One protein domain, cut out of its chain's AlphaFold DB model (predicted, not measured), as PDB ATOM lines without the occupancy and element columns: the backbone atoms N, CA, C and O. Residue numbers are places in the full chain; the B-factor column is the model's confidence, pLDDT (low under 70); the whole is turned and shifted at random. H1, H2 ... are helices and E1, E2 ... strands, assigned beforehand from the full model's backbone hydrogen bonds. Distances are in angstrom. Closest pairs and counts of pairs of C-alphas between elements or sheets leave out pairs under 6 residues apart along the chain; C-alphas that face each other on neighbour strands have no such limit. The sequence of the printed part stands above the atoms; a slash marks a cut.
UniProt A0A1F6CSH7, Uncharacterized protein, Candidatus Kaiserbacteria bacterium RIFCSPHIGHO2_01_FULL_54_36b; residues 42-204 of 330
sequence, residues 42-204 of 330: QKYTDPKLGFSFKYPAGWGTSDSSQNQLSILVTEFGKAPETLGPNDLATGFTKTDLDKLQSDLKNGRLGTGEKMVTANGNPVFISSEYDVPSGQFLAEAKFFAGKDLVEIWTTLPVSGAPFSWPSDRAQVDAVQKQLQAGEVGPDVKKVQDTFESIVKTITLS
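Overview. This is residues 42 to 204 of the 330 residues of an uncharacterized protein of Candidatus Kaiserbacteria bacterium RIFCSPHIGHO2_01_FULL_54_36b (UniProt A0A1F6CSH7). A strongly twisted sheet of five antiparallel strands, E3 E7 E6 E5 E4, curls round the helix H3 on one face, while H1 crosses the other face and H2 packs beside E5 on the same face as H3. A small hairpin, E1 and E2, packs through E2 on residues 193 to 199 of H3. The printed part has 163 residues, with three named helices and seven named strands in the order E1 E2 E3 H1 E4 E5 E6 E7 H2 H3, of mixed class. It is compact, with a radius of gyration of the C-alphas of 16.3 A, and rounded, spanning 45 by 36 by 31 A.

Along the chain. In the large sheet, E3 is residues 68 to 74, 19.6 A long, E4 114 to 118, E5 121 to 130, 27.9 A, E6 135 to 144, 27.6 A, and E7 147 to 156, 29.6 A. H3 is residues 185 to 199, 20.9 A, ending at C-alpha 199 (59.173, 98.291, -29.397). H1 is residues 94 to 105, 16.4 A, and H2 168 to 180, 18.2 A. E1, residues 42 to 46, begins at C-alpha 42 (45.596, 97.657, -24.264), and E2 is residues 51 to 56.

Arrangement. E4 E5 E6 E7 form a meander, each strand the antiparallel neighbour of the one before. N 140 and O 151 of E6 and E7 are 2.7 A apart, within hydrogen-bond range, as are N 137 and O 128 of E6 and E5, 2.8 A, and N 125 and O 114 of E5 and E4, 2.8 A. E3, an edge strand, pairs with E7, with N 70 and O 152 at 2.8 A. The domain has three layers, helices on both faces of the sheet: H2 and H3 on one face, H1 on the other. The closest C-alphas of H3 and E6 are those of Gln 191 and Ala 138, 6.8 A. H1 runs across the strands, at 86 degrees to E6 on the local plane, at a height over the sheet of 9.2 A. H2 lies over none of the strands; its closest C-alpha to E5 is that of Gln 175, 6.4 A from that of Glu 128. In the hairpin E1 and E2, N 42 and O 55 are 2.8 A apart; the C-alphas of Tyr 55 and Ile 197, closest of E2 and H3, are 5.6 A apart. H2 and H3 are apart. In H1, H2 and H3 every O i to N i+4 pair is within hydrogen-bond range.

Size, cuts and confidence. The farthest C-alphas, of Gly 77 and Pro 161, are 44.8 A apart. The printed part has no cut. The links E2 to E3, E3 to H1 and E7 to H2 are long. The mean pLDDT of the printed part is 72.6, and 62 residues are under 70, among them 60 to 68, 84 to 91 and 155 to 171.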
ATOM      1  N   GLN A  42      46.000  99.054 -24.371       78.06
ATOM      2  CA  GLN A  42      45.596  97.657 -24.264       78.06
ATOM      3  C   GLN A  42      46.815  96.750 -24.470       78.06
ATOM      4  O   GLN A  42      47.832  97.174 -25.019       78.06
ATOM      5  N   LYS A  43      46.719  95.501 -24.007       82.38
ATOM      6  CA  LYS A  43      47.761  94.484 -24.167       82.38
ATOM      7  C   LYS A  43      47.188  93.302 -24.938       82.38
ATOM      8  O   LYS A  43      46.205  92.713 -24.497       82.38
ATOM      9  N   TYR A  44      47.832  92.942 -26.039       80.88
ATOM     10  CA  TYR A  44      47.613  91.664 -26.706       80.88
ATOM     11  C   TYR A  44      48.587  90.633 -26.134       80.88
ATOM     12  O   TYR A  44      49.726  90.966 -25.805       80.88
ATOM     13  N   THR A  45      48.152  89.388 -25.971       78.19
ATOM     14  CA  THR A  45      49.009  88.274 -25.548       78.19
ATOM     15  C   THR A  45      48.566  87.020 -26.280       78.19
ATOM     16  O   THR A  45      47.407  86.632 -26.150       78.19
ATOM     17  N   ASP A  46      49.489  86.389 -27.002       72.38
ATOM     18  CA  ASP A  46      49.309  85.027 -27.494       72.38
ATOM     19  C   ASP A  46      50.012  84.068 -26.520       72.38
ATOM     20  O   ASP A  46      51.245  84.015 -26.484       72.38
ATOM     21  N   PRO A  47      49.262  83.334 -25.679       62.81
ATOM     22  CA  PRO A  47      49.856  82.447 -24.687       62.81
ATOM     23  C   PRO A  47      50.441  81.167 -25.292       62.81
ATOM     24  O   PRO A  47      51.197  80.496 -24.600       62.81
ATOM     25  N   LYS A  48      50.089  80.802 -26.533       63.03
ATOM     26  CA  LYS A  48      50.633  79.607 -27.194       63.03
ATOM     27  C   LYS A  48      52.000  79.895 -27.795       63.03
ATOM     28  O   LYS A  48      52.897  79.073 -27.681       63.03
ATOM     29  N   LEU A  49      52.146  81.067 -28.406       67.56
ATOM     30  CA  LEU A  49      53.367  81.480 -29.102       67.56
ATOM     31  C   LEU A  49      54.281  82.349 -28.238       67.56
ATOM     32  O   LEU A  49      55.445  82.552 -28.563       67.56
ATOM     33  N   GLY A  50      53.780  82.873 -27.121       72.69
ATOM     34  CA  GLY A  50      54.632  83.465 -26.093       72.69
ATOM     35  C   GLY A  50      55.037  84.891 -26.337       72.69
ATOM     36  O   GLY A  50      56.006  85.364 -25.739       72.69
ATOM     37  N   PHE A  51      54.283  85.594 -27.171       82.44
ATOM     38  CA  PHE A  51      54.511  86.999 -27.425       82.44
ATOM     39  C   PHE A  51      53.376  87.857 -26.878       82.44
ATOM     40  O   PHE A  51      52.218  87.452 -26.752       82.44
ATOM     41  N   SER A  52      53.727  89.087 -26.535       84.19
ATOM     42  CA  SER A  52      52.769  90.097 -26.114       84.19
ATOM     43  C   SER A  52      53.225  91.470 -26.580       84.19
ATOM     44  O   SER A  52      54.421  91.700 -26.734       84.19
ATOM     45  N   PHE A  53      52.288  92.382 -26.807       86.94
ATOM     46  CA  PHE A  53      52.598  93.770 -27.148       86.94
ATOM     47  C   PHE A  53      51.509  94.701 -26.619       86.94
ATOM     48  O   PHE A  53      50.371  94.286 -26.375       86.94
ATOM     49  N   LYS A  54      51.862  95.970 -26.420       86.06
ATOM     50  CA  LYS A  54      50.933  97.027 -26.023       86.06
ATOM     51  C   LYS A  54      50.512  97.834 -27.246       86.06
ATOM     52  O   LYS A  54      51.342  98.169 -28.083       86.06
ATOM     53  N   TYR A  55      49.240  98.208 -27.313       83.00
ATOM     54  CA  TYR A  55      48.703  99.072 -28.364       83.00
ATOM     55  C   TYR A  55      47.749 100.130 -27.795       83.00
ATOM     56  O   TYR A  55      47.207  99.941 -26.704       83.00
ATOM     57  N   PRO A  56      47.541 101.271 -28.475       78.75
ATOM     58  CA  PRO A  56      46.615 102.298 -28.006       78.75
ATOM     59  C   PRO A  56      45.187 101.758 -27.903       78.75
ATOM     60  O   PRO A  56      44.691 101.154 -28.846       78.75
ATOM     61  N   ALA A  57      44.475 102.041 -26.810       71.62
ATOM     62  CA  ALA A  57      43.116 101.526 -26.597       71.62
ATOM     63  C   ALA A  57      42.079 101.994 -27.643       71.62
ATOM     64  O   ALA A  57      41.008 101.402 -27.745       71.62
ATOM     65  N   GLY A  58      42.383 103.061 -28.392       67.56
ATOM     66  CA  GLY A  58      41.567 103.549 -29.509       67.56
ATOM     67  C   GLY A  58      41.849 102.865 -30.853       67.56
ATOM     68  O   GLY A  58      41.140 103.136 -31.818       67.56
ATOM     69  N   TRP A  59      42.879 102.016 -30.933       70.38
ATOM     70  CA  TRP A  59      43.113 101.129 -32.070       70.38
ATOM     71  C   TRP A  59      42.381  99.824 -31.755       70.38
ATOM     72  O   TRP A  59      42.642  99.194 -30.730       70.38
ATOM     73  N   GLY A  60      41.377  99.485 -32.559       54.88
ATOM     74  CA  GLY A  60      40.525  98.326 -32.313       54.88
ATOM     75  C   GLY A  60      41.098  97.050 -32.926       54.88
ATOM     76  O   GLY A  60      41.968  97.087 -33.793       54.88
ATOM     77  N   THR A  61      40.547  95.912 -32.506       49.06
ATOM     78  CA  THR A  61      40.657  94.621 -33.212       49.06
ATOM     79  C   THR A  61      39.367  94.291 -33.985       49.06
ATOM     80  O   THR A  61      39.168  93.150 -34.386       49.06
ATOM     81  N   SER A  62      38.456  95.264 -34.154       42.00
ATOM     82  CA  SER A  62      37.136  95.117 -34.795       42.00
ATOM     83  C   SER A  62      36.922  96.145 -35.910       42.00
ATOM     84  O   SER A  62      37.419  97.264 -35.789       42.00
ATOM     85  N   ASP A  63      36.082  95.818 -36.896       42.25
ATOM     86  CA  ASP A  63      35.805  96.569 -38.144       42.25
ATOM     87  C   ASP A  63      35.348  98.043 -38.003       42.25
ATOM     88  O   ASP A  63      35.113  98.723 -38.998       42.25
ATOM     89  N   SER A  64      35.173  98.560 -36.785       41.47
ATOM     90  CA  SER A  64      34.635  99.899 -36.509       41.47
ATOM     91  C   SER A  64      35.660 100.928 -36.013       41.47
ATOM     92  O   SER A  64      35.292 102.082 -35.782       41.47
ATOM     93  N   SER A  65      36.937 100.561 -35.844       52.16
ATOM     94  CA  SER A  65      37.998 101.512 -35.475       52.16
ATOM     95  C   SER A  65      38.654 102.156 -36.698       52.16
ATOM     96  O   SER A  65      38.874 101.487 -37.700       52.16
ATOM     97  N   GLN A  66      39.048 103.433 -36.596       56.06
ATOM     98  CA  GLN A  66      39.791 104.123 -37.666       56.06
ATOM     99  C   GLN A  66      41.169 103.501 -37.947       56.06
ATOM    100  O   GLN A  66      41.643 103.589 -39.074       56.06
ATOM    101  N   ASN A  67      41.773 102.861 -36.938       62.66
ATOM    102  CA  ASN A  67      43.040 102.140 -37.045       62.66
ATOM    103  C   ASN A  67      42.828 100.725 -36.500       62.66
ATOM    104  O   ASN A  67      42.479 100.575 -35.324       62.66
ATOM    105  N   GLN A  68      43.032  99.712 -37.341       69.94
ATOM    106  CA  GLN A  68      42.910  98.304 -36.968       69.94
ATOM    107  C   GLN A  68      44.294  97.668 -36.902       69.94
ATOM    108  O   GLN A  68      45.131  97.928 -37.766       69.94
ATOM    109  N   LEU A  69      44.535  96.856 -35.873       77.31
ATOM    110  CA  LEU A  69      45.684  95.952 -35.833       77.31
ATOM    111  C   LEU A  69      45.230  94.561 -36.240       77.31
ATOM    112  O   LEU A  69      44.302  94.004 -35.652       77.31
ATOM    113  N   SER A  70      45.927  94.014 -37.218       80.94
ATOM    114  CA  SER A  70      45.762  92.655 -37.699       80.94
ATOM    115  C   SER A  70      47.007  91.855 -37.357       80.94
ATOM    116  O   SER A  70      48.115  92.394 -37.337       80.94
ATOM    117  N   ILE A  71      46.805  90.579 -37.045       82.88
ATOM    118  CA  ILE A  71      47.862  89.651 -36.650       82.88
ATOM    119  C   ILE A  71      47.677  88.381 -37.474       82.88
ATOM    120  O   ILE A  71      46.595  87.789 -37.448       82.88
ATOM    121  N   LEU A  72      48.725  87.960 -38.174       82.56
ATOM    122  CA  LEU A  72      48.825  86.654 -38.814       82.56
ATOM    123  C   LEU A  72      49.952  85.879 -38.162       82.56
ATOM    124  O   LEU A  72      51.028  86.413 -37.897       82.56
ATOM    125  N   VAL A  73      49.686  84.602 -37.930       79.62
ATOM    126  CA  VAL A  73      50.698  83.645 -37.517       79.62
ATOM    127  C   VAL A  73      50.828  82.618 -38.620       79.62
ATOM    128  O   VAL A  73      49.856  81.943 -38.965       79.62
ATOM    129  N   THR A  74      52.048  82.470 -39.119       78.50
ATOM    130  CA  THR A  74      52.415  81.384 -40.017       78.50
ATOM    131  C   THR A  74      53.193  80.341 -39.223       78.50
ATOM    132  O   THR A  74      54.372  80.520 -38.914       78.50
ATOM    133  N   GLU A  75      52.505  79.251 -38.877       75.06
ATOM    134  CA  GLU A  75      53.091  78.128 -38.147       75.06
ATOM    135  C   GLU A  75      54.057  77.351 -39.049       75.06
ATOM    136  O   GLU A  75      53.658  76.804 -40.082       75.06
ATOM    137  N   PHE A  76      55.317  77.231 -38.636       71.31
ATOM    138  CA  PHE A  76      56.362  76.564 -39.413       71.31
ATOM    139  C   PHE A  76      56.010  75.106 -39.727       71.31
ATOM    140  O   PHE A  76      56.221  74.626 -40.838       71.31
ATOM    141  N   GLY A  77      55.417  74.397 -38.758       65.94
ATOM    142  CA  GLY A  77      54.994  73.003 -38.932       65.94
ATOM    143  C   GLY A  77      53.888  72.815 -39.978       65.94
ATOM    144  O   GLY A  77      53.765  71.729 -40.541       65.94
ATOM    145  N   LYS A  78      53.108  73.866 -40.259       69.38
ATOM    146  CA  LYS A  78      52.021  73.861 -41.250       69.38
ATOM    147  C   LYS A  78      52.435  74.457 -42.595       69.38
ATOM    148  O   LYS A  78      51.684  74.318 -43.559       69.38
ATOM    149  N   ALA A  79      53.596  75.106 -42.675       71.50
ATOM    150  CA  ALA A  79      54.099  75.651 -43.925       71.50
ATOM    151  C   ALA A  79      54.427  74.508 -44.910       71.50
ATOM    152  O   ALA A  79      55.100  73.540 -44.532       71.50
ATOM    153  N   PRO A  80      53.956  74.581 -46.167       77.00
ATOM    154  CA  PRO A  80      54.234  73.550 -47.154       77.00
ATOM    155  C   PRO A  80      55.698  73.606 -47.622       77.00
ATOM    156  O   PRO A  80      56.375  74.628 -47.514       77.00
ATOM    157  N   GLU A  81      56.191  72.508 -48.198       80.00
ATOM    158  CA  GLU A  81      57.506  72.488 -48.866       80.00
ATOM    159  C   GLU A  81      57.492  73.303 -50.171       80.00
ATOM    160  O   GLU A  81      58.498  73.885 -50.572       80.00
ATOM    161  N   THR A  82      56.338  73.365 -50.839       78.31
ATOM    162  CA  THR A  82      56.127  74.090 -52.099       78.31
ATOM    163  C   THR A  82      54.756  74.752 -52.095       78.31
ATOM    164  O   THR A  82      53.784  74.095 -51.728       78.31
ATOM    165  N   LEU A  83      54.649  76.002 -52.557       76.31
ATOM    166  CA  LEU A  83      53.362  76.694 -52.672       76.31
ATOM    167  C   LEU A  83      52.523  76.114 -53.817       76.31
ATOM    168  O   LEU A  83      52.918  76.164 -54.985       76.31
ATOM    169  N   GLY A  84      51.348  75.590 -53.485       67.69
ATOM    170  CA  GLY A  84      50.291  75.272 -54.432       67.69
ATOM    171  C   GLY A  84      49.329  76.448 -54.665       67.69
ATOM    172  O   GLY A  84      49.380  77.464 -53.970       67.69
ATOM    173  N   PRO A  85      48.380  76.312 -55.612       60.56
ATOM    174  CA  PRO A  85      47.394  77.354 -55.927       60.56
ATOM    175  C   PRO A  85      46.488  77.748 -54.750       60.56
ATOM    176  O   PRO A  85      45.909  78.828 -54.761       60.56
ATOM    177  N   ASN A  86      46.353  76.869 -53.753       57.47
ATOM    178  CA  ASN A  86      45.501  77.076 -52.581       57.47
ATOM    179  C   ASN A  86      46.278  77.596 -51.357       57.47
ATOM    180  O   ASN A  86      45.653  77.992 -50.379       57.47
ATOM    181  N   ASP A  87      47.614  77.643 -51.424       53.16
ATOM    182  CA  ASP A  87      48.490  78.053 -50.311       53.16
ATOM    183  C   ASP A  87      48.798  79.563 -50.333       53.16
ATOM    184  O   ASP A  87      49.589  80.080 -49.547       53.16
ATOM    185  N   LEU A  88      48.129  80.301 -51.226       49.19
ATOM    186  CA  LEU A  88      48.266  81.752 -51.395       49.19
ATOM    187  C   LEU A  88      47.907  82.555 -50.133       49.19
ATOM    188  O   LEU A  88      48.293  83.714 -50.036       49.19
ATOM    189  N   ALA A  89      47.166  81.965 -49.191       42.97
ATOM    190  CA  ALA A  89      46.749  82.638 -47.962       42.97
ATOM    191  C   ALA A  89      47.850  82.697 -46.890       42.97
ATOM    192  O   ALA A  89      47.826  83.611 -46.071       42.97
ATOM    193  N   THR A  90      48.793  81.746 -46.877       52.50
ATOM    194  CA  THR A  90      49.925  81.744 -45.931       52.50
ATOM    195  C   THR A  90      51.197  82.300 -46.555       52.50
ATOM    196  O   THR A  90      52.036  82.815 -45.835       52.50
ATOM    197  N   GLY A  91      51.355  82.218 -47.881       69.12
ATOM    198  CA  GLY A  91      52.392  82.939 -48.631       69.12
ATOM    199  C   GLY A  91      53.840  82.468 -48.435       69.12
ATOM    200  O   GLY A  91      54.707  82.931 -49.175       69.12
ATOM    201  N   PHE A  92      54.114  81.541 -47.511       77.94
ATOM    202  CA  PHE A  92      55.471  81.083 -47.188       77.94
ATOM    203  C   PHE A  92      55.605  79.557 -47.221       77.94
ATOM    204  O   PHE A  92      54.807  78.832 -46.623       77.94
ATOM    205  N   THR A  93      56.659  79.068 -47.878       82.25
ATOM    206  CA  THR A  93      57.159  77.697 -47.693       82.25
ATOM    207  C   THR A  93      58.069  77.604 -46.469       82.25
ATOM    208  O   THR A  93      58.564  78.619 -45.976       82.25
ATOM    209  N   LYS A  94      58.397  76.386 -46.021       78.00
ATOM    210  CA  LYS A  94      59.437  76.194 -44.990       78.00
ATOM    211  C   LYS A  94      60.779  76.816 -45.377       78.00
ATOM    212  O   LYS A  94      61.414  77.462 -44.552       78.00
ATOM    213  N   THR A  95      61.172  76.689 -46.647       81.31
ATOM    214  CA  THR A  95      62.416  77.290 -47.156       81.31
ATOM    215  C   THR A  95      62.375  78.818 -47.075       81.31
ATOM    216  O   THR A  95      63.385  79.447 -46.753       81.31
ATOM    217  N   ASP A  96      61.213  79.426 -47.332       84.19
ATOM    218  CA  ASP A  96      61.046  80.876 -47.208       84.19
ATOM    219  C   ASP A  96      61.139  81.325 -45.747       84.19
ATOM    220  O   ASP A  96      61.805  82.320 -45.460       84.19
ATOM    221  N   LEU A  97      60.533  80.571 -44.824       82.06
ATOM    222  CA  LEU A  97      60.606  80.847 -43.389       82.06
ATOM    223  C   LEU A  97      62.037  80.728 -42.857       82.06
ATOM    224  O   LEU A  97      62.503  81.642 -42.179       82.06
ATOM    225  N   ASP A  98      62.767  79.670 -43.219       80.00
ATOM    226  CA  ASP A  98      64.171  79.486 -42.828       80.00
ATOM    227  C   ASP A  98      65.050  80.634 -43.336       80.00
ATOM    228  O   ASP A  98      65.885  81.190 -42.608       80.00
ATOM    229  N   LYS A  99      64.841  81.034 -44.595       84.31
ATOM    230  CA  LYS A  99      65.550  82.166 -45.186       84.31
ATOM    231  C   LYS A  99      65.216  83.467 -44.460       84.31
ATOM    232  O   LYS A  99      66.138  84.195 -44.101       84.31
ATOM    233  N   LEU A 100      63.937  83.744 -44.210       83.88
ATOM    234  CA  LEU A 100      63.496  84.959 -43.528       83.88
ATOM    235  C   LEU A 100      64.028  85.021 -42.092       83.88
ATOM    236  O   LEU A 100      64.485  86.072 -41.646       83.88
ATOM    237  N   GLN A 101      64.046  83.890 -41.385       81.19
ATOM    238  CA  GLN A 101      64.623  83.795 -40.048       81.19
ATOM    239  C   GLN A 101      66.129  84.088 -40.071       81.19
ATOM    240  O   GLN A 101      66.642  84.818 -39.219       81.19
ATOM    241  N   SER A 102      66.848  83.555 -41.063       77.00
ATOM    242  CA  SER A 102      68.262  83.864 -41.288       77.00
ATOM    243  C   SER A 102      68.478  85.343 -41.625       77.00
ATOM    244  O   SER A 102      69.412  85.959 -41.107       77.00
ATOM    245  N   ASP A 103      67.644  85.933 -42.477       81.94
ATOM    246  CA  ASP A 103      67.769  87.330 -42.884       81.94
ATOM    247  C   ASP A 103      67.503  88.281 -41.698       81.94
ATOM    248  O   ASP A 103      68.298  89.197 -41.467       81.94
ATOM    249  N   LEU A 104      66.502  87.983 -40.857       76.44
ATOM    250  CA  LEU A 104      66.247  88.672 -39.581       76.44
ATOM    251  C   LEU A 104      67.425  88.566 -38.608       76.44
ATOM    252  O   LEU A 104      67.842  89.568 -38.033       76.44
ATOM    253  N   LYS A 105      67.996  87.370 -38.429       73.56
ATOM    254  CA  LYS A 105      69.154  87.174 -37.538       73.56
ATOM    255  C   LYS A 105      70.393  87.932 -38.019       73.56
ATOM    256  O   LYS A 105      71.180  88.401 -37.202       73.56
ATOM    257  N   ASN A 106      70.569  88.052 -39.334       73.69
ATOM    258  CA  ASN A 106      71.770  88.620 -39.945       73.69
ATOM    259  C   ASN A 106      71.630  90.087 -40.373       73.69
ATOM    260  O   ASN A 106      72.551  90.619 -40.995       73.69
ATOM    261  N   GLY A 107      70.508  90.753 -40.090       75.25
ATOM    262  CA  GLY A 107      70.346  92.157 -40.476       75.25
ATOM    263  C   GLY A 107      70.129  92.386 -41.974       75.25
ATOM    264  O   GLY A 107      70.396  93.486 -42.457       75.25
ATOM    265  N   ARG A 108      69.709  91.371 -42.737       78.06
ATOM    266  CA  ARG A 108      69.534  91.482 -44.192       78.06
ATOM    267  C   ARG A 108      68.148  92.023 -44.513       78.06
ATOM    268  O   ARG A 108      67.159  91.333 -44.324       78.06
ATOM    269  N   LEU A 109      68.110  93.258 -44.999       71.12
ATOM    270  CA  LEU A 109      66.888  94.018 -45.252       71.12
ATOM    271  C   LEU A 109      66.545  94.061 -46.744       71.12
ATOM    272  O   LEU A 109      67.424  94.260 -47.588       71.12
ATOM    273  N   GLY A 110      65.257  93.943 -47.053       69.94
ATOM    274  CA  GLY A 110      64.675  94.327 -48.329       69.94
ATOM    275  C   GLY A 110      64.580  95.849 -48.499       69.94
ATOM    276  O   GLY A 110      64.846  96.647 -47.597       69.94
ATOM    277  N   THR A 111      64.199  96.284 -49.699       63.81
ATOM    278  CA  THR A 111      64.059  97.711 -50.017       63.81
ATOM    279  C   THR A 111      62.897  98.332 -49.241       63.81
ATOM    280  O   THR A 111      61.748  97.962 -49.456       63.81
ATOM    281  N   GLY A 112      63.177  99.340 -48.412       67.00
ATOM    282  CA  GLY A 112      62.150 100.042 -47.629       67.00
ATOM    283  C   GLY A 112      61.831  99.407 -46.279       67.00
ATOM    284  O   GLY A 112      60.954  99.902 -45.573       67.00
ATOM    285  N   GLU A 113      62.555  98.356 -45.910       80.94
ATOM    286  CA  GLU A 113      62.492  97.758 -44.585       80.94
ATOM    287  C   GLU A 113      63.495  98.436 -43.649       80.94
ATOM    288  O   GLU A 113      64.584  98.861 -44.050       80.94
ATOM    289  N   LYS A 114      63.144  98.501 -42.367       84.38
ATOM    290  CA  LYS A 114      64.064  98.845 -41.283       84.38
ATOM    291  C   LYS A 114      64.034  97.754 -40.227       84.38
ATOM    292  O   LYS A 114      62.992  97.166 -39.960       84.38
ATOM    293  N   MET A 115      65.173  97.523 -39.589       83.88
ATOM    294  CA  MET A 115      65.246  96.650 -38.425       83.88
ATOM    295  C   MET A 115      65.146  97.490 -37.158       83.88
ATOM    296  O   MET A 115      65.865  98.478 -36.999       83.88
ATOM    297  N   VAL A 116      64.280  97.072 -36.245       84.38
ATOM    298  CA  VAL A 116      64.281  97.546 -34.863       84.38
ATOM    299  C   VAL A 116      64.529  96.372 -33.929       84.38
ATOM    300  O   VAL A 116      64.303  95.216 -34.281       84.38
ATOM    301  N   THR A 117      64.995  96.670 -32.724       78.06
ATOM    302  CA  THR A 117      65.150  95.669 -31.672       78.06
ATOM    303  C   THR A 117      64.011  95.824 -30.675       78.06
ATOM    304  O   THR A 117      63.876  96.880 -30.055       78.06
ATOM    305  N   ALA A 118      63.209  94.776 -30.503       77.81
ATOM    306  CA  ALA A 118      62.182  94.700 -29.472       77.81
ATOM    307  C   ALA A 118      62.627  93.690 -28.409       77.81
ATOM    308  O   ALA A 118      62.679  92.490 -28.668       77.81
ATOM    309  N   ASN A 119      63.023  94.186 -27.231       70.31
ATOM    310  CA  ASN A 119      63.538  93.365 -26.127       70.31
ATOM    311  C   ASN A 119      64.596  92.335 -26.574       70.31
ATOM    312  O   ASN A 119      64.451  91.142 -26.343       70.31
ATOM    313  N   GLY A 120      65.632  92.795 -27.283       67.12
ATOM    314  CA  GLY A 120      66.723  91.946 -27.782       67.12
ATOM    315  C   GLY A 120      66.435  91.196 -29.087       67.12
ATOM    316  O   GLY A 120      67.375  90.724 -29.719       67.12
ATOM    317  N   ASN A 121      65.182  91.151 -29.545       73.25
ATOM    318  CA  ASN A 121      64.798  90.405 -30.740       73.25
ATOM    319  C   ASN A 121      64.721  91.308 -31.980       73.25
ATOM    320  O   ASN A 121      64.179  92.417 -31.889       73.25
ATOM    321  N   PRO A 122      65.254  90.866 -33.134       81.19
ATOM    322  CA  PRO A 122      65.138  91.611 -34.376       81.19
ATOM    323  C   PRO A 122      63.691  91.573 -34.868       81.19
ATOM    324  O   PRO A 122      63.085  90.508 -34.988       81.19
ATOM    325  N   VAL A 123      63.153  92.748 -35.176       86.69
ATOM    326  CA  VAL A 123      61.844  92.912 -35.807       86.69
ATOM    327  C   VAL A 123      62.032  93.747 -37.062       86.69
ATOM    328  O   VAL A 123      62.572  94.857 -37.000       86.69
ATOM    329  N   PHE A 124      61.592  93.224 -38.202       89.25
ATOM    330  CA  PHE A 124      61.493  94.027 -39.413       89.25
ATOM    331  C   PHE A 124      60.248  94.880 -39.341       89.25
ATOM    332  O   PHE A 124      59.191  94.390 -38.969       89.25
ATOM    333  N   ILE A 125      60.383  96.148 -39.704       89.62
ATOM    334  CA  ILE A 125      59.266  97.047 -39.938       89.62
ATOM    335  C   ILE A 125      59.349  97.505 -41.384       89.62
ATOM    336  O   ILE A 125      60.385  98.008 -41.824       89.62
ATOM    337  N   SER A 126      58.241  97.390 -42.096       87.38
ATOM    338  CA  SER A 126      58.055  97.950 -43.425       87.38
ATOM    339  C   SER A 126      56.887  98.934 -43.400       87.38
ATOM    340  O   SER A 126      56.068  98.998 -42.473       87.38
ATOM    341  N   SER A 127      56.840  99.792 -44.406       84.19
ATOM    342  CA  SER A 127      55.667 100.609 -44.668       84.19
ATOM    343  C   SER A 127      55.500 100.738 -46.163       84.19
ATOM    344  O   SER A 127      56.469 101.017 -46.871       84.19
ATOM    345  N   GLU A 128      54.280 100.564 -46.638       79.88
ATOM    346  CA  GLU A 128      53.958 100.690 -48.048       79.88
ATOM    347  C   GLU A 128      52.610 101.363 -48.258       79.88
ATOM    348  O   GLU A 128      51.792 101.504 -47.348       79.88
ATOM    349  N   TYR A 129      52.407 101.832 -49.480       70.56
ATOM    350  CA  TYR A 129      51.136 102.375 -49.913       70.56
ATOM    351  C   TYR A 129      50.488 101.403 -50.899       70.56
ATOM    352  O   TYR A 129      50.998 101.207 -52.005       70.56
ATOM    353  N   ASP A 130      49.363 100.811 -50.499       69.94
ATOM    354  CA  ASP A 130      48.574  99.924 -51.346       69.94
ATOM    355  C   ASP A 130      47.613 100.748 -52.208       69.94
ATOM    356  O   ASP A 130      46.677 101.399 -51.742       69.94
ATOM    357  N   VAL A 131      47.883 100.747 -53.507       59.00
ATOM    358  CA  VAL A 131      47.247 101.630 -54.489       59.00
ATOM    359  C   VAL A 131      45.861 101.138 -54.883       59.00
ATOM    360  O   VAL A 131      44.948 101.963 -54.892       59.00
ATOM    361  N   PRO A 132      45.659  99.834 -55.169       61.91
ATOM    362  CA  PRO A 132      44.329  99.255 -55.312       61.91
ATOM    363  C   PRO A 132      43.362  99.592 -54.174       61.91
ATOM    364  O   PRO A 132      42.205  99.908 -54.451       61.91
ATOM    365  N   SER A 133      43.810  99.528 -52.915       62.88
ATOM    366  CA  SER A 133      42.945  99.792 -51.755       62.88
ATOM    367  C   SER A 133      42.951 101.253 -51.295       62.88
ATOM    368  O   SER A 133      42.048 101.669 -50.568       62.88
ATOM    369  N   GLY A 134      43.931 102.049 -51.731       64.50
ATOM    370  CA  GLY A 134      44.115 103.431 -51.294       64.50
ATOM    371  C   GLY A 134      44.522 103.544 -49.823       64.50
ATOM    372  O   GLY A 134      44.154 104.515 -49.154       64.50
ATOM    373  N   GLN A 135      45.218 102.534 -49.298       72.44
ATOM    374  CA  GLN A 135      45.551 102.424 -47.881       72.44
ATOM    375  C   GLN A 135      47.052 102.539 -47.645       72.44
ATOM    376  O   GLN A 135      47.875 102.053 -48.416       72.44
ATOM    377  N   PHE A 136      47.408 103.180 -46.538       76.31
ATOM    378  CA  PHE A 136      48.759 103.091 -46.002       76.31
ATOM    379  C   PHE A 136      48.849 101.859 -45.103       76.31
ATOM    380  O   PHE A 136      48.030 101.715 -44.193       76.31
ATOM    381  N   LEU A 137      49.840 101.010 -45.353       81.12
ATOM    382  CA  LEU A 137      50.141  99.812 -44.588       81.12
ATOM    383  C   LEU A 137      51.438 100.031 -43.808       81.12
ATOM    384  O   LEU A 137      52.461 100.406 -44.381       81.12
ATOM    385  N   ALA A 138      51.406  99.769 -42.505       86.88
ATOM    386  CA  ALA A 138      52.611  99.553 -41.714       86.88
ATOM    387  C   ALA A 138      52.589  98.125 -41.181       86.88
ATOM    388  O   ALA A 138      51.582  97.691 -40.623       86.88
ATOM    389  N   GLU A 139      53.690  97.409 -41.365       89.88
ATOM    390  CA  GLU A 139      53.800  95.985 -41.069       89.88
ATOM    391  C   GLU A 139      55.068  95.724 -40.254       89.88
ATOM    392  O   GLU A 139      56.087  96.400 -40.417       89.88
ATOM    393  N   ALA A 140      54.986  94.758 -39.345       91.00
ATOM    394  CA  ALA A 140      56.093  94.259 -38.559       91.00
ATOM    395  C   ALA A 140      56.163  92.733 -38.633       91.00
ATOM    396  O   ALA A 140      55.148  92.069 -38.430       91.00
ATOM    397  N   LYS A 141      57.364  92.190 -38.861       90.62
ATOM    398  CA  LYS A 141      57.627  90.745 -38.917       90.62
ATOM    399  C   LYS A 141      58.675  90.344 -37.896       90.62
ATOM    400  O   LYS A 141      59.753  90.940 -37.841       90.62
ATOM    401  N   PHE A 142      58.372  89.321 -37.112       89.44
ATOM    402  CA  PHE A 142      59.294  88.738 -36.142       89.44
ATOM    403  C   PHE A 142      58.989  87.258 -35.931       89.44
ATOM    404  O   PHE A 142      57.910  86.782 -36.276       89.44
ATOM    405  N   PHE A 143      59.939  86.531 -35.351       84.56
ATOM    406  CA  PHE A 143      59.750  85.124 -35.015       84.56
ATOM    407  C   PHE A 143      59.432  84.958 -33.536       84.56
ATOM    408  O   PHE A 143      60.157  85.473 -32.686       84.56
ATOM    409  N   ALA A 144      58.377  84.202 -33.239       78.75
ATOM    410  CA  ALA A 144      58.086  83.675 -31.913       78.75
ATOM    411  C   ALA A 144      58.459  82.183 -31.916       78.75
ATOM    412  O   ALA A 144      57.730  81.342 -32.439       78.75
ATOM    413  N   GLY A 145      59.663  81.860 -31.435       75.69
ATOM    414  CA  GLY A 145      60.256  80.537 -31.651       75.69
ATOM    415  C   GLY A 145      60.564  80.296 -33.135       75.69
ATOM    416  O   GLY A 145      61.390  81.002 -33.723       75.69
ATOM    417  N   LYS A 146      59.914  79.292 -33.736       72.75
ATOM    418  CA  LYS A 146      60.026  78.964 -35.172       72.75
ATOM    419  C   LYS A 146      58.926  79.578 -36.037       72.75
ATOM    420  O   LYS A 146      59.060  79.590 -37.256       72.75
ATOM    421  N   ASP A 147      57.877  80.108 -35.419       79.69
ATOM    422  CA  ASP A 147      56.709  80.609 -36.133       79.69
ATOM    423  C   ASP A 147      56.875  82.089 -36.475       79.69
ATOM    424  O   ASP A 147      57.377  82.884 -35.671       79.69
ATOM    425  N   LEU A 148      56.457  82.453 -37.686       85.31
ATOM    426  CA  LEU A 148      56.485  83.831 -38.157       85.31
ATOM    427  C   LEU A 148      55.222  84.543 -37.680       85.31
ATOM    428  O   LEU A 148      54.107  84.087 -37.936       85.31
ATOM    429  N   VAL A 149      55.407  85.684 -37.026       85.88
ATOM    430  CA  VAL A 149      54.329  86.580 -36.625       85.88
ATOM    431  C   VAL A 149      54.416  87.853 -37.450       85.88
ATOM    432  O   VAL A 149      55.443  88.539 -37.462       85.88
ATOM    433  N   GLU A 150      53.311  88.176 -38.108       88.94
ATOM    434  CA  GLU A 150      53.130  89.397 -38.883       88.94
ATOM    435  C   GLU A 150      52.050  90.234 -38.201       88.94
ATOM    436  O   GLU A 150      50.920  89.786 -38.008       88.94
ATOM    437  N   ILE A 151      52.402  91.454 -37.804       88.50
ATOM    438  CA  ILE A 151      51.458  92.438 -37.277       88.50
ATOM    439  C   ILE A 151      51.372  93.551 -38.302       88.50
ATOM    440  O   ILE A 151      52.403  94.085 -38.698       88.50
ATOM    441  N   TRP A 152      50.175  93.962 -38.694       86.50
ATOM    442  CA  TRP A 152      50.026  95.124 -39.561       86.50
ATOM    443  C   TRP A 152      48.859  96.006 -39.162       86.50
ATOM    444  O   TRP A 152      47.931  95.596 -38.464       86.50
ATOM    445  N   THR A 153      48.920  97.251 -39.610       82.00
ATOM    446  CA  THR A 153      47.822  98.201 -39.519       82.00
ATOM    447  C   THR A 153      47.609  98.873 -40.859       82.00
ATOM    448  O   THR A 153      48.571  99.215 -41.550       82.00
ATOM    449  N   THR A 154      46.343  99.062 -41.218       75.12
ATOM    450  CA  THR A 154      45.947  99.834 -42.390       75.12
ATOM    451  C   THR A 154      45.286 101.132 -41.965       75.12
ATOM    452  O   THR A 154      44.536 101.188 -40.986       75.12
ATOM    453  N   LEU A 155      45.558 102.191 -42.721       68.06
ATOM    454  CA  LEU A 155      44.848 103.455 -42.602       68.06
ATOM    455  C   LEU A 155      44.096 103.755 -43.893       68.06
ATOM    456  O   LEU A 155      44.733 103.818 -44.952       68.06
ATOM    457  N   PRO A 156      42.790 104.064 -43.824       56.41
ATOM    458  CA  PRO A 156      42.164 104.826 -44.885       56.41
ATOM    459  C   PRO A 156      42.808 106.210 -44.885       56.41
ATOM    460  O   PRO A 156      42.775 106.938 -43.892       56.41
ATOM    461  N   VAL A 157      43.423 106.589 -45.997       52.06
ATOM    462  CA  VAL A 157      44.181 107.835 -46.062       52.06
ATOM    463  C   VAL A 157      43.215 109.014 -46.292       52.06
ATOM    464  O   VAL A 157      43.250 109.713 -47.292       52.06
ATOM    465  N   SER A 158      42.277 109.283 -45.385       43.69
ATOM    466  CA  SER A 158      41.440 110.483 -45.507       43.69
ATOM    467  C   SER A 158      42.236 111.705 -45.036       43.69
ATOM    468  O   SER A 158      42.330 111.947 -43.837       43.69
ATOM    469  N   GLY A 159      42.818 112.468 -45.969       43.53
ATOM    470  CA  GLY A 159      43.507 113.734 -45.667       43.53
ATOM    471  C   GLY A 159      44.991 113.814 -46.039       43.53
ATOM    472  O   GLY A 159      45.640 114.794 -45.676       43.53
ATOM    473  N   ALA A 160      45.546 112.845 -46.779       43.16
ATOM    474  CA  ALA A 160      46.900 113.005 -47.308       43.16
ATOM    475  C   ALA A 160      47.000 114.227 -48.244       43.16
ATOM    476  O   ALA A 160      46.093 114.471 -49.040       43.16
ATOM    477  N   PRO A 161      48.122 114.971 -48.214       42.56
ATOM    478  CA  PRO A 161      48.351 116.126 -49.086       42.56
ATOM    479  C   PRO A 161      48.563 115.752 -50.567       42.56
ATOM    480  O   PRO A 161      48.846 116.627 -51.384       42.56
ATOM    481  N   PHE A 162      48.444 114.470 -50.922       50.25
ATOM    482  CA  PHE A 162      48.715 113.945 -52.252       50.25
ATOM    483  C   PHE A 162      47.400 113.674 -52.983       50.25
ATOM    484  O   PHE A 162      46.543 112.939 -52.499       50.25
ATOM    485  N   SER A 163      47.237 114.255 -54.174       50.88
ATOM    486  CA  SER A 163      46.253 113.759 -55.136       50.88
ATOM    487  C   SER A 163      46.581 112.298 -55.443       50.88
ATOM    488  O   SER A 163      47.716 111.999 -55.815       50.88
ATOM    489  N   TRP A 164      45.607 111.413 -55.247       52.31
ATOM    490  CA  TRP A 164      45.762 109.958 -55.276       52.31
ATOM    491  C   TRP A 164      46.513 109.443 -56.511       52.31
ATOM    492  O   TRP A 164      46.076 109.724 -57.631       52.31
ATOM    493  N   PRO A 165      47.606 108.676 -56.334       56.97
ATOM    494  CA  PRO A 165      48.361 108.157 -57.460       56.97
ATOM    495  C   PRO A 165      47.591 107.051 -58.184       56.97
ATOM    496  O   PRO A 165      47.242 106.038 -57.588       56.97
ATOM    497  N   SER A 166      47.326 107.238 -59.479       59.09
ATOM    498  CA  SER A 166      46.616 106.263 -60.324       59.09
ATOM    499  C   SER A 166      47.546 105.387 -61.173       59.09
ATOM    500  O   SER A 166      47.069 104.531 -61.913       59.09
ATOM    501  N   ASP A 167      48.862 105.618 -61.123       69.88
ATOM    502  CA  ASP A 167      49.865 104.881 -61.899       69.88
ATOM    503  C   ASP A 167      51.081 104.486 -61.050       69.88
ATOM    504  O   ASP A 167      51.365 105.119 -60.033       69.88
ATOM    505  N   ARG A 168      51.814 103.453 -61.499       66.56
ATOM    506  CA  ARG A 168      52.948 102.838 -60.784       66.56
ATOM    507  C   ARG A 168      54.096 103.807 -60.482       66.56
ATOM    508  O   ARG A 168      54.705 103.696 -59.423       66.56
ATOM    509  N   ALA A 169      54.386 104.754 -61.371       68.75
ATOM    510  CA  ALA A 169      55.498 105.683 -61.180       68.75
ATOM    511  C   ALA A 169      55.220 106.649 -60.021       68.75
ATOM    512  O   ALA A 169      56.130 107.003 -59.268       68.75
ATOM    513  N   GLN A 170      53.958 107.036 -59.844       65.00
ATOM    514  CA  GLN A 170      53.540 107.847 -58.709       65.00
ATOM    515  C   GLN A 170      53.569 107.048 -57.393       65.00
ATOM    516  O   GLN A 170      53.945 107.606 -56.366       65.00
ATOM    517  N   VAL A 171      53.277 105.741 -57.420       65.88
ATOM    518  CA  VAL A 171      53.449 104.837 -56.259       65.88
ATOM    519  C   VAL A 171      54.902 104.782 -55.826       65.88
ATOM    520  O   VAL A 171      55.204 105.004 -54.660       65.88
ATOM    521  N   ASP A 172      55.811 104.533 -56.768       70.50
ATOM    522  CA  ASP A 172      57.238 104.427 -56.473       70.50
ATOM    523  C   ASP A 172      57.790 105.766 -55.940       70.50
ATOM    524  O   ASP A 172      58.688 105.784 -55.097       70.50
ATOM    525  N   ALA A 173      57.243 106.898 -56.400       68.94
ATOM    526  CA  ALA A 173      57.574 108.222 -55.878       68.94
ATOM    527  C   ALA A 173      57.064 108.425 -54.442       68.94
ATOM    528  O   ALA A 173      57.838 108.857 -53.588       68.94
ATOM    529  N   VAL A 174      55.808 108.060 -54.155       68.31
ATOM    530  CA  VAL A 174      55.244 108.097 -52.795       68.31
ATOM    531  C   VAL A 174      56.019 107.161 -51.868       68.31
ATOM    532  O   VAL A 174      56.374 107.559 -50.765       68.31
ATOM    533  N   GLN A 175      56.385 105.964 -52.326       70.50
ATOM    534  CA  GLN A 175      57.197 105.012 -51.570       70.50
ATOM    535  C   GLN A 175      58.580 105.582 -51.239       70.50
ATOM    536  O   GLN A 175      59.045 105.474 -50.106       70.50
ATOM    537  N   LYS A 176      59.228 106.256 -52.195       71.38
ATOM    538  CA  LYS A 176      60.493 106.963 -51.941       71.38
ATOM    539  C   LYS A 176      60.330 108.104 -50.940       71.38
ATOM    540  O   LYS A 176      61.214 108.298 -50.114       71.38
ATOM    541  N   GLN A 177      59.217 108.832 -50.979       68.00
ATOM    542  CA  GLN A 177      58.917 109.888 -50.007       68.00
ATOM    543  C   GLN A 177      58.636 109.324 -48.609       68.00
ATOM    544  O   GLN A 177      59.134 109.874 -47.627       68.00
ATOM    545  N   LEU A 178      57.915 108.198 -48.514       69.06
ATOM    546  CA  LEU A 178      57.730 107.434 -47.275       69.06
ATOM    547  C   LEU A 178      59.086 107.032 -46.681       69.06
ATOM    548  O   LEU A 178      59.336 107.273 -45.502       69.06
ATOM    549  N   GLN A 179      59.983 106.494 -47.511       66.75
ATOM    550  CA  GLN A 179      61.340 106.110 -47.111       66.75
ATOM    551  C   GLN A 179      62.217 107.312 -46.729       66.75
ATOM    552  O   GLN A 179      63.070 107.192 -45.853       66.75
ATOM    553  N   ALA A 180      62.003 108.472 -47.355       66.81
ATOM    554  CA  ALA A 180      62.702 109.718 -47.044       66.81
ATOM    555  C   ALA A 180      62.116 110.470 -45.830       66.81
ATOM    556  O   ALA A 180      62.675 111.482 -45.415       66.81
ATOM    557  N   GLY A 181      61.004 109.995 -45.251       63.00
ATOM    558  CA  GLY A 181      60.326 110.645 -44.126       63.00
ATOM    559  C   GLY A 181      59.551 111.917 -44.497       63.00
ATOM    560  O   GLY A 181      59.146 112.663 -43.609       63.00
ATOM    561  N   GLU A 182      59.304 112.170 -45.785       66.75
ATOM    562  CA  GLU A 182      58.634 113.377 -46.313       66.75
ATOM    563  C   GLU A 182      57.094 113.295 -46.249       66.75
ATOM    564  O   GLU A 182      56.370 113.890 -47.050       66.75
ATOM    565  N   VAL A 183      56.571 112.517 -45.307       66.06
ATOM    566  CA  VAL A 183      55.154 112.151 -45.235       66.06
ATOM    567  C   VAL A 183      54.346 113.185 -44.455       66.06
ATOM    568  O   VAL A 183      54.867 113.880 -43.582       66.06
ATOM    569  N   GLY A 184      53.047 113.285 -44.751       65.56
ATOM    570  CA  GLY A 184      52.140 114.151 -43.993       65.56
ATOM    571  C   GLY A 184      52.115 113.798 -42.493       65.56
ATOM    572  O   GLY A 184      52.387 112.650 -42.125       65.56
ATOM    573  N   PRO A 185      51.760 114.754 -41.615       67.31
ATOM    574  CA  PRO A 185      51.840 114.580 -40.161       67.31
ATOM    575  C   PRO A 185      51.032 113.381 -39.637       67.31
ATOM    576  O   PRO A 185      51.451 112.745 -38.673       67.31
ATOM    577  N   ASP A 186      49.920 113.031 -40.290       68.12
ATOM    578  CA  ASP A 186      49.080 111.894 -39.896       68.12
ATOM    579  C   ASP A 186      49.743 110.539 -40.187       68.12
ATOM    580  O   ASP A 186      49.736 109.653 -39.334       68.12
ATOM    581  N   VAL A 187      50.394 110.397 -41.349       72.19
ATOM    582  CA  VAL A 187      51.151 109.184 -41.706       72.19
ATOM    583  C   VAL A 187      52.348 109.025 -40.774       72.19
ATOM    584  O   VAL A 187      52.563 107.942 -40.232       72.19
ATOM    585  N   LYS A 188      53.081 110.117 -40.505       75.69
ATOM    586  CA  LYS A 188      54.221 110.091 -39.579       75.69
ATOM    587  C   LYS A 188      53.793 109.678 -38.173       75.69
ATOM    588  O   LYS A 188      54.441 108.839 -37.556       75.69
ATOM    589  N   LYS A 189      52.673 110.218 -37.685       75.06
ATOM    590  CA  LYS A 189      52.106 109.857 -36.381       75.06
ATOM    591  C   LYS A 189      51.802 108.362 -36.295       75.06
ATOM    592  O   LYS A 189      52.081 107.753 -35.265       75.06
ATOM    593  N   VAL A 190      51.243 107.767 -37.347       76.19
ATOM    594  CA  VAL A 190      50.947 106.329 -37.358       76.19
ATOM    595  C   VAL A 190      52.211 105.492 -37.462       76.19
ATOM    596  O   VAL A 190      52.331 104.542 -36.697       76.19
ATOM    597  N   GLN A 191      53.177 105.867 -38.304       79.56
ATOM    598  CA  GLN A 191      54.483 105.201 -38.353       79.56
ATOM    599  C   GLN A 191      55.170 105.201 -36.982       79.56
ATOM    600  O   GLN A 191      55.632 104.156 -36.530       79.56
ATOM    601  N   ASP A 192      55.188 106.348 -36.302       82.25
ATOM    602  CA  ASP A 192      55.810 106.488 -34.983       82.25
ATOM    603  C   ASP A 192      55.059 105.691 -33.915       82.25
ATOM    604  O   ASP A 192      55.676 105.009 -33.096       82.25
ATOM    605  N   THR A 193      53.724 105.720 -33.956       81.50
ATOM    606  CA  THR A 193      52.886 104.937 -33.039       81.50
ATOM    607  C   THR A 193      53.088 103.440 -33.267       81.50
ATOM    608  O   THR A 193      53.274 102.700 -32.305       81.50
ATOM    609  N   PHE A 194      53.096 102.987 -34.522       86.31
ATOM    610  CA  PHE A 194      53.296 101.586 -34.879       86.31
ATOM    611  C   PHE A 194      54.694 101.103 -34.485       86.31
ATOM    612  O   PHE A 194      54.832 100.063 -33.850       86.31
ATOM    613  N   GLU A 195      55.736 101.892 -34.746       87.50
ATOM    614  CA  GLU A 195      57.083 101.578 -34.267       87.50
ATOM    615  C   GLU A 195      57.142 101.519 -32.732       87.50
ATOM    616  O   GLU A 195      57.809 100.650 -32.170       87.50
ATOM    617  N   SER A 196      56.422 102.403 -32.034       85.75
ATOM    618  CA  SER A 196      56.312 102.338 -30.575       85.75
ATOM    619  C   SER A 196      55.601 101.063 -30.107       85.75
ATOM    620  O   SER A 196      56.037 100.498 -29.109       85.75
ATOM    621  N   ILE A 197      54.561 100.589 -30.804       86.94
ATOM    622  CA  ILE A 197      53.909  99.292 -30.532       86.94
ATOM    623  C   ILE A 197      54.928  98.165 -30.687       86.94
ATOM    624  O   ILE A 197      55.100  97.366 -29.767       86.94
ATOM    625  N   VAL A 198      55.659  98.145 -31.804       89.44
ATOM    626  CA  VAL A 198      56.676  97.127 -32.096       89.44
ATOM    627  C   VAL A 198      57.750  97.080 -31.009       89.44
ATOM    628  O   VAL A 198      58.121  96.005 -30.554       89.44
ATOM    629  N   LYS A 199      58.201  98.232 -30.505       87.56
ATOM    630  CA  LYS A 199      59.173  98.291 -29.397       87.56
ATOM    631  C   LYS A 199      58.646  97.713 -28.083       87.56
ATOM    632  O   LYS A 199      59.447  97.336 -27.234       87.56
ATOM    633  N   THR A 200      57.326  97.634 -27.906       86.25
ATOM    634  CA  THR A 200      56.723  96.977 -26.737       86.25
ATOM    635  C   THR A 200      56.585  95.467 -26.886       86.25
ATOM    636  O   THR A 200      56.158  94.828 -25.924       86.25
ATOM    637  N   ILE A 201      56.924  94.892 -28.050       86.62
ATOM    638  CA  ILE A 201      56.881  93.444 -28.250       86.62
ATOM    639  C   ILE A 201      57.813  92.795 -27.235       86.62
ATOM    640  O   ILE A 201      59.032  92.968 -27.246       86.62
ATOM    641  N   THR A 202      57.214  92.039 -26.333       82.25
ATOM    642  CA  THR A 202      57.909  91.112 -25.459       82.25
ATOM    643  C   THR A 202      57.770  89.748 -26.094       82.25
ATOM    644  O   THR A 202      56.658  89.218 -26.179       82.25
ATOM    645  N   LEU A 203      58.888  89.177 -26.510       74.50
ATOM    646  CA  LEU A 203      58.961  87.738 -26.663       74.50
ATOM    647  C   LEU A 203      59.323  87.205 -25.293       74.50
ATOM    648  O   LEU A 203      60.295  87.655 -24.685       74.50
ATOM    649  N   SER A 204      58.518  86.291 -24.777       62.03
ATOM    650  CA  SER A 204      59.035  85.451 -23.718       62.03
ATOM    651  C   SER A 204      60.146  84.638 -24.367       62.03
ATOM    652  O   SER A 204      59.867  83.773 -25.191       62.03
TER     653      SER A 204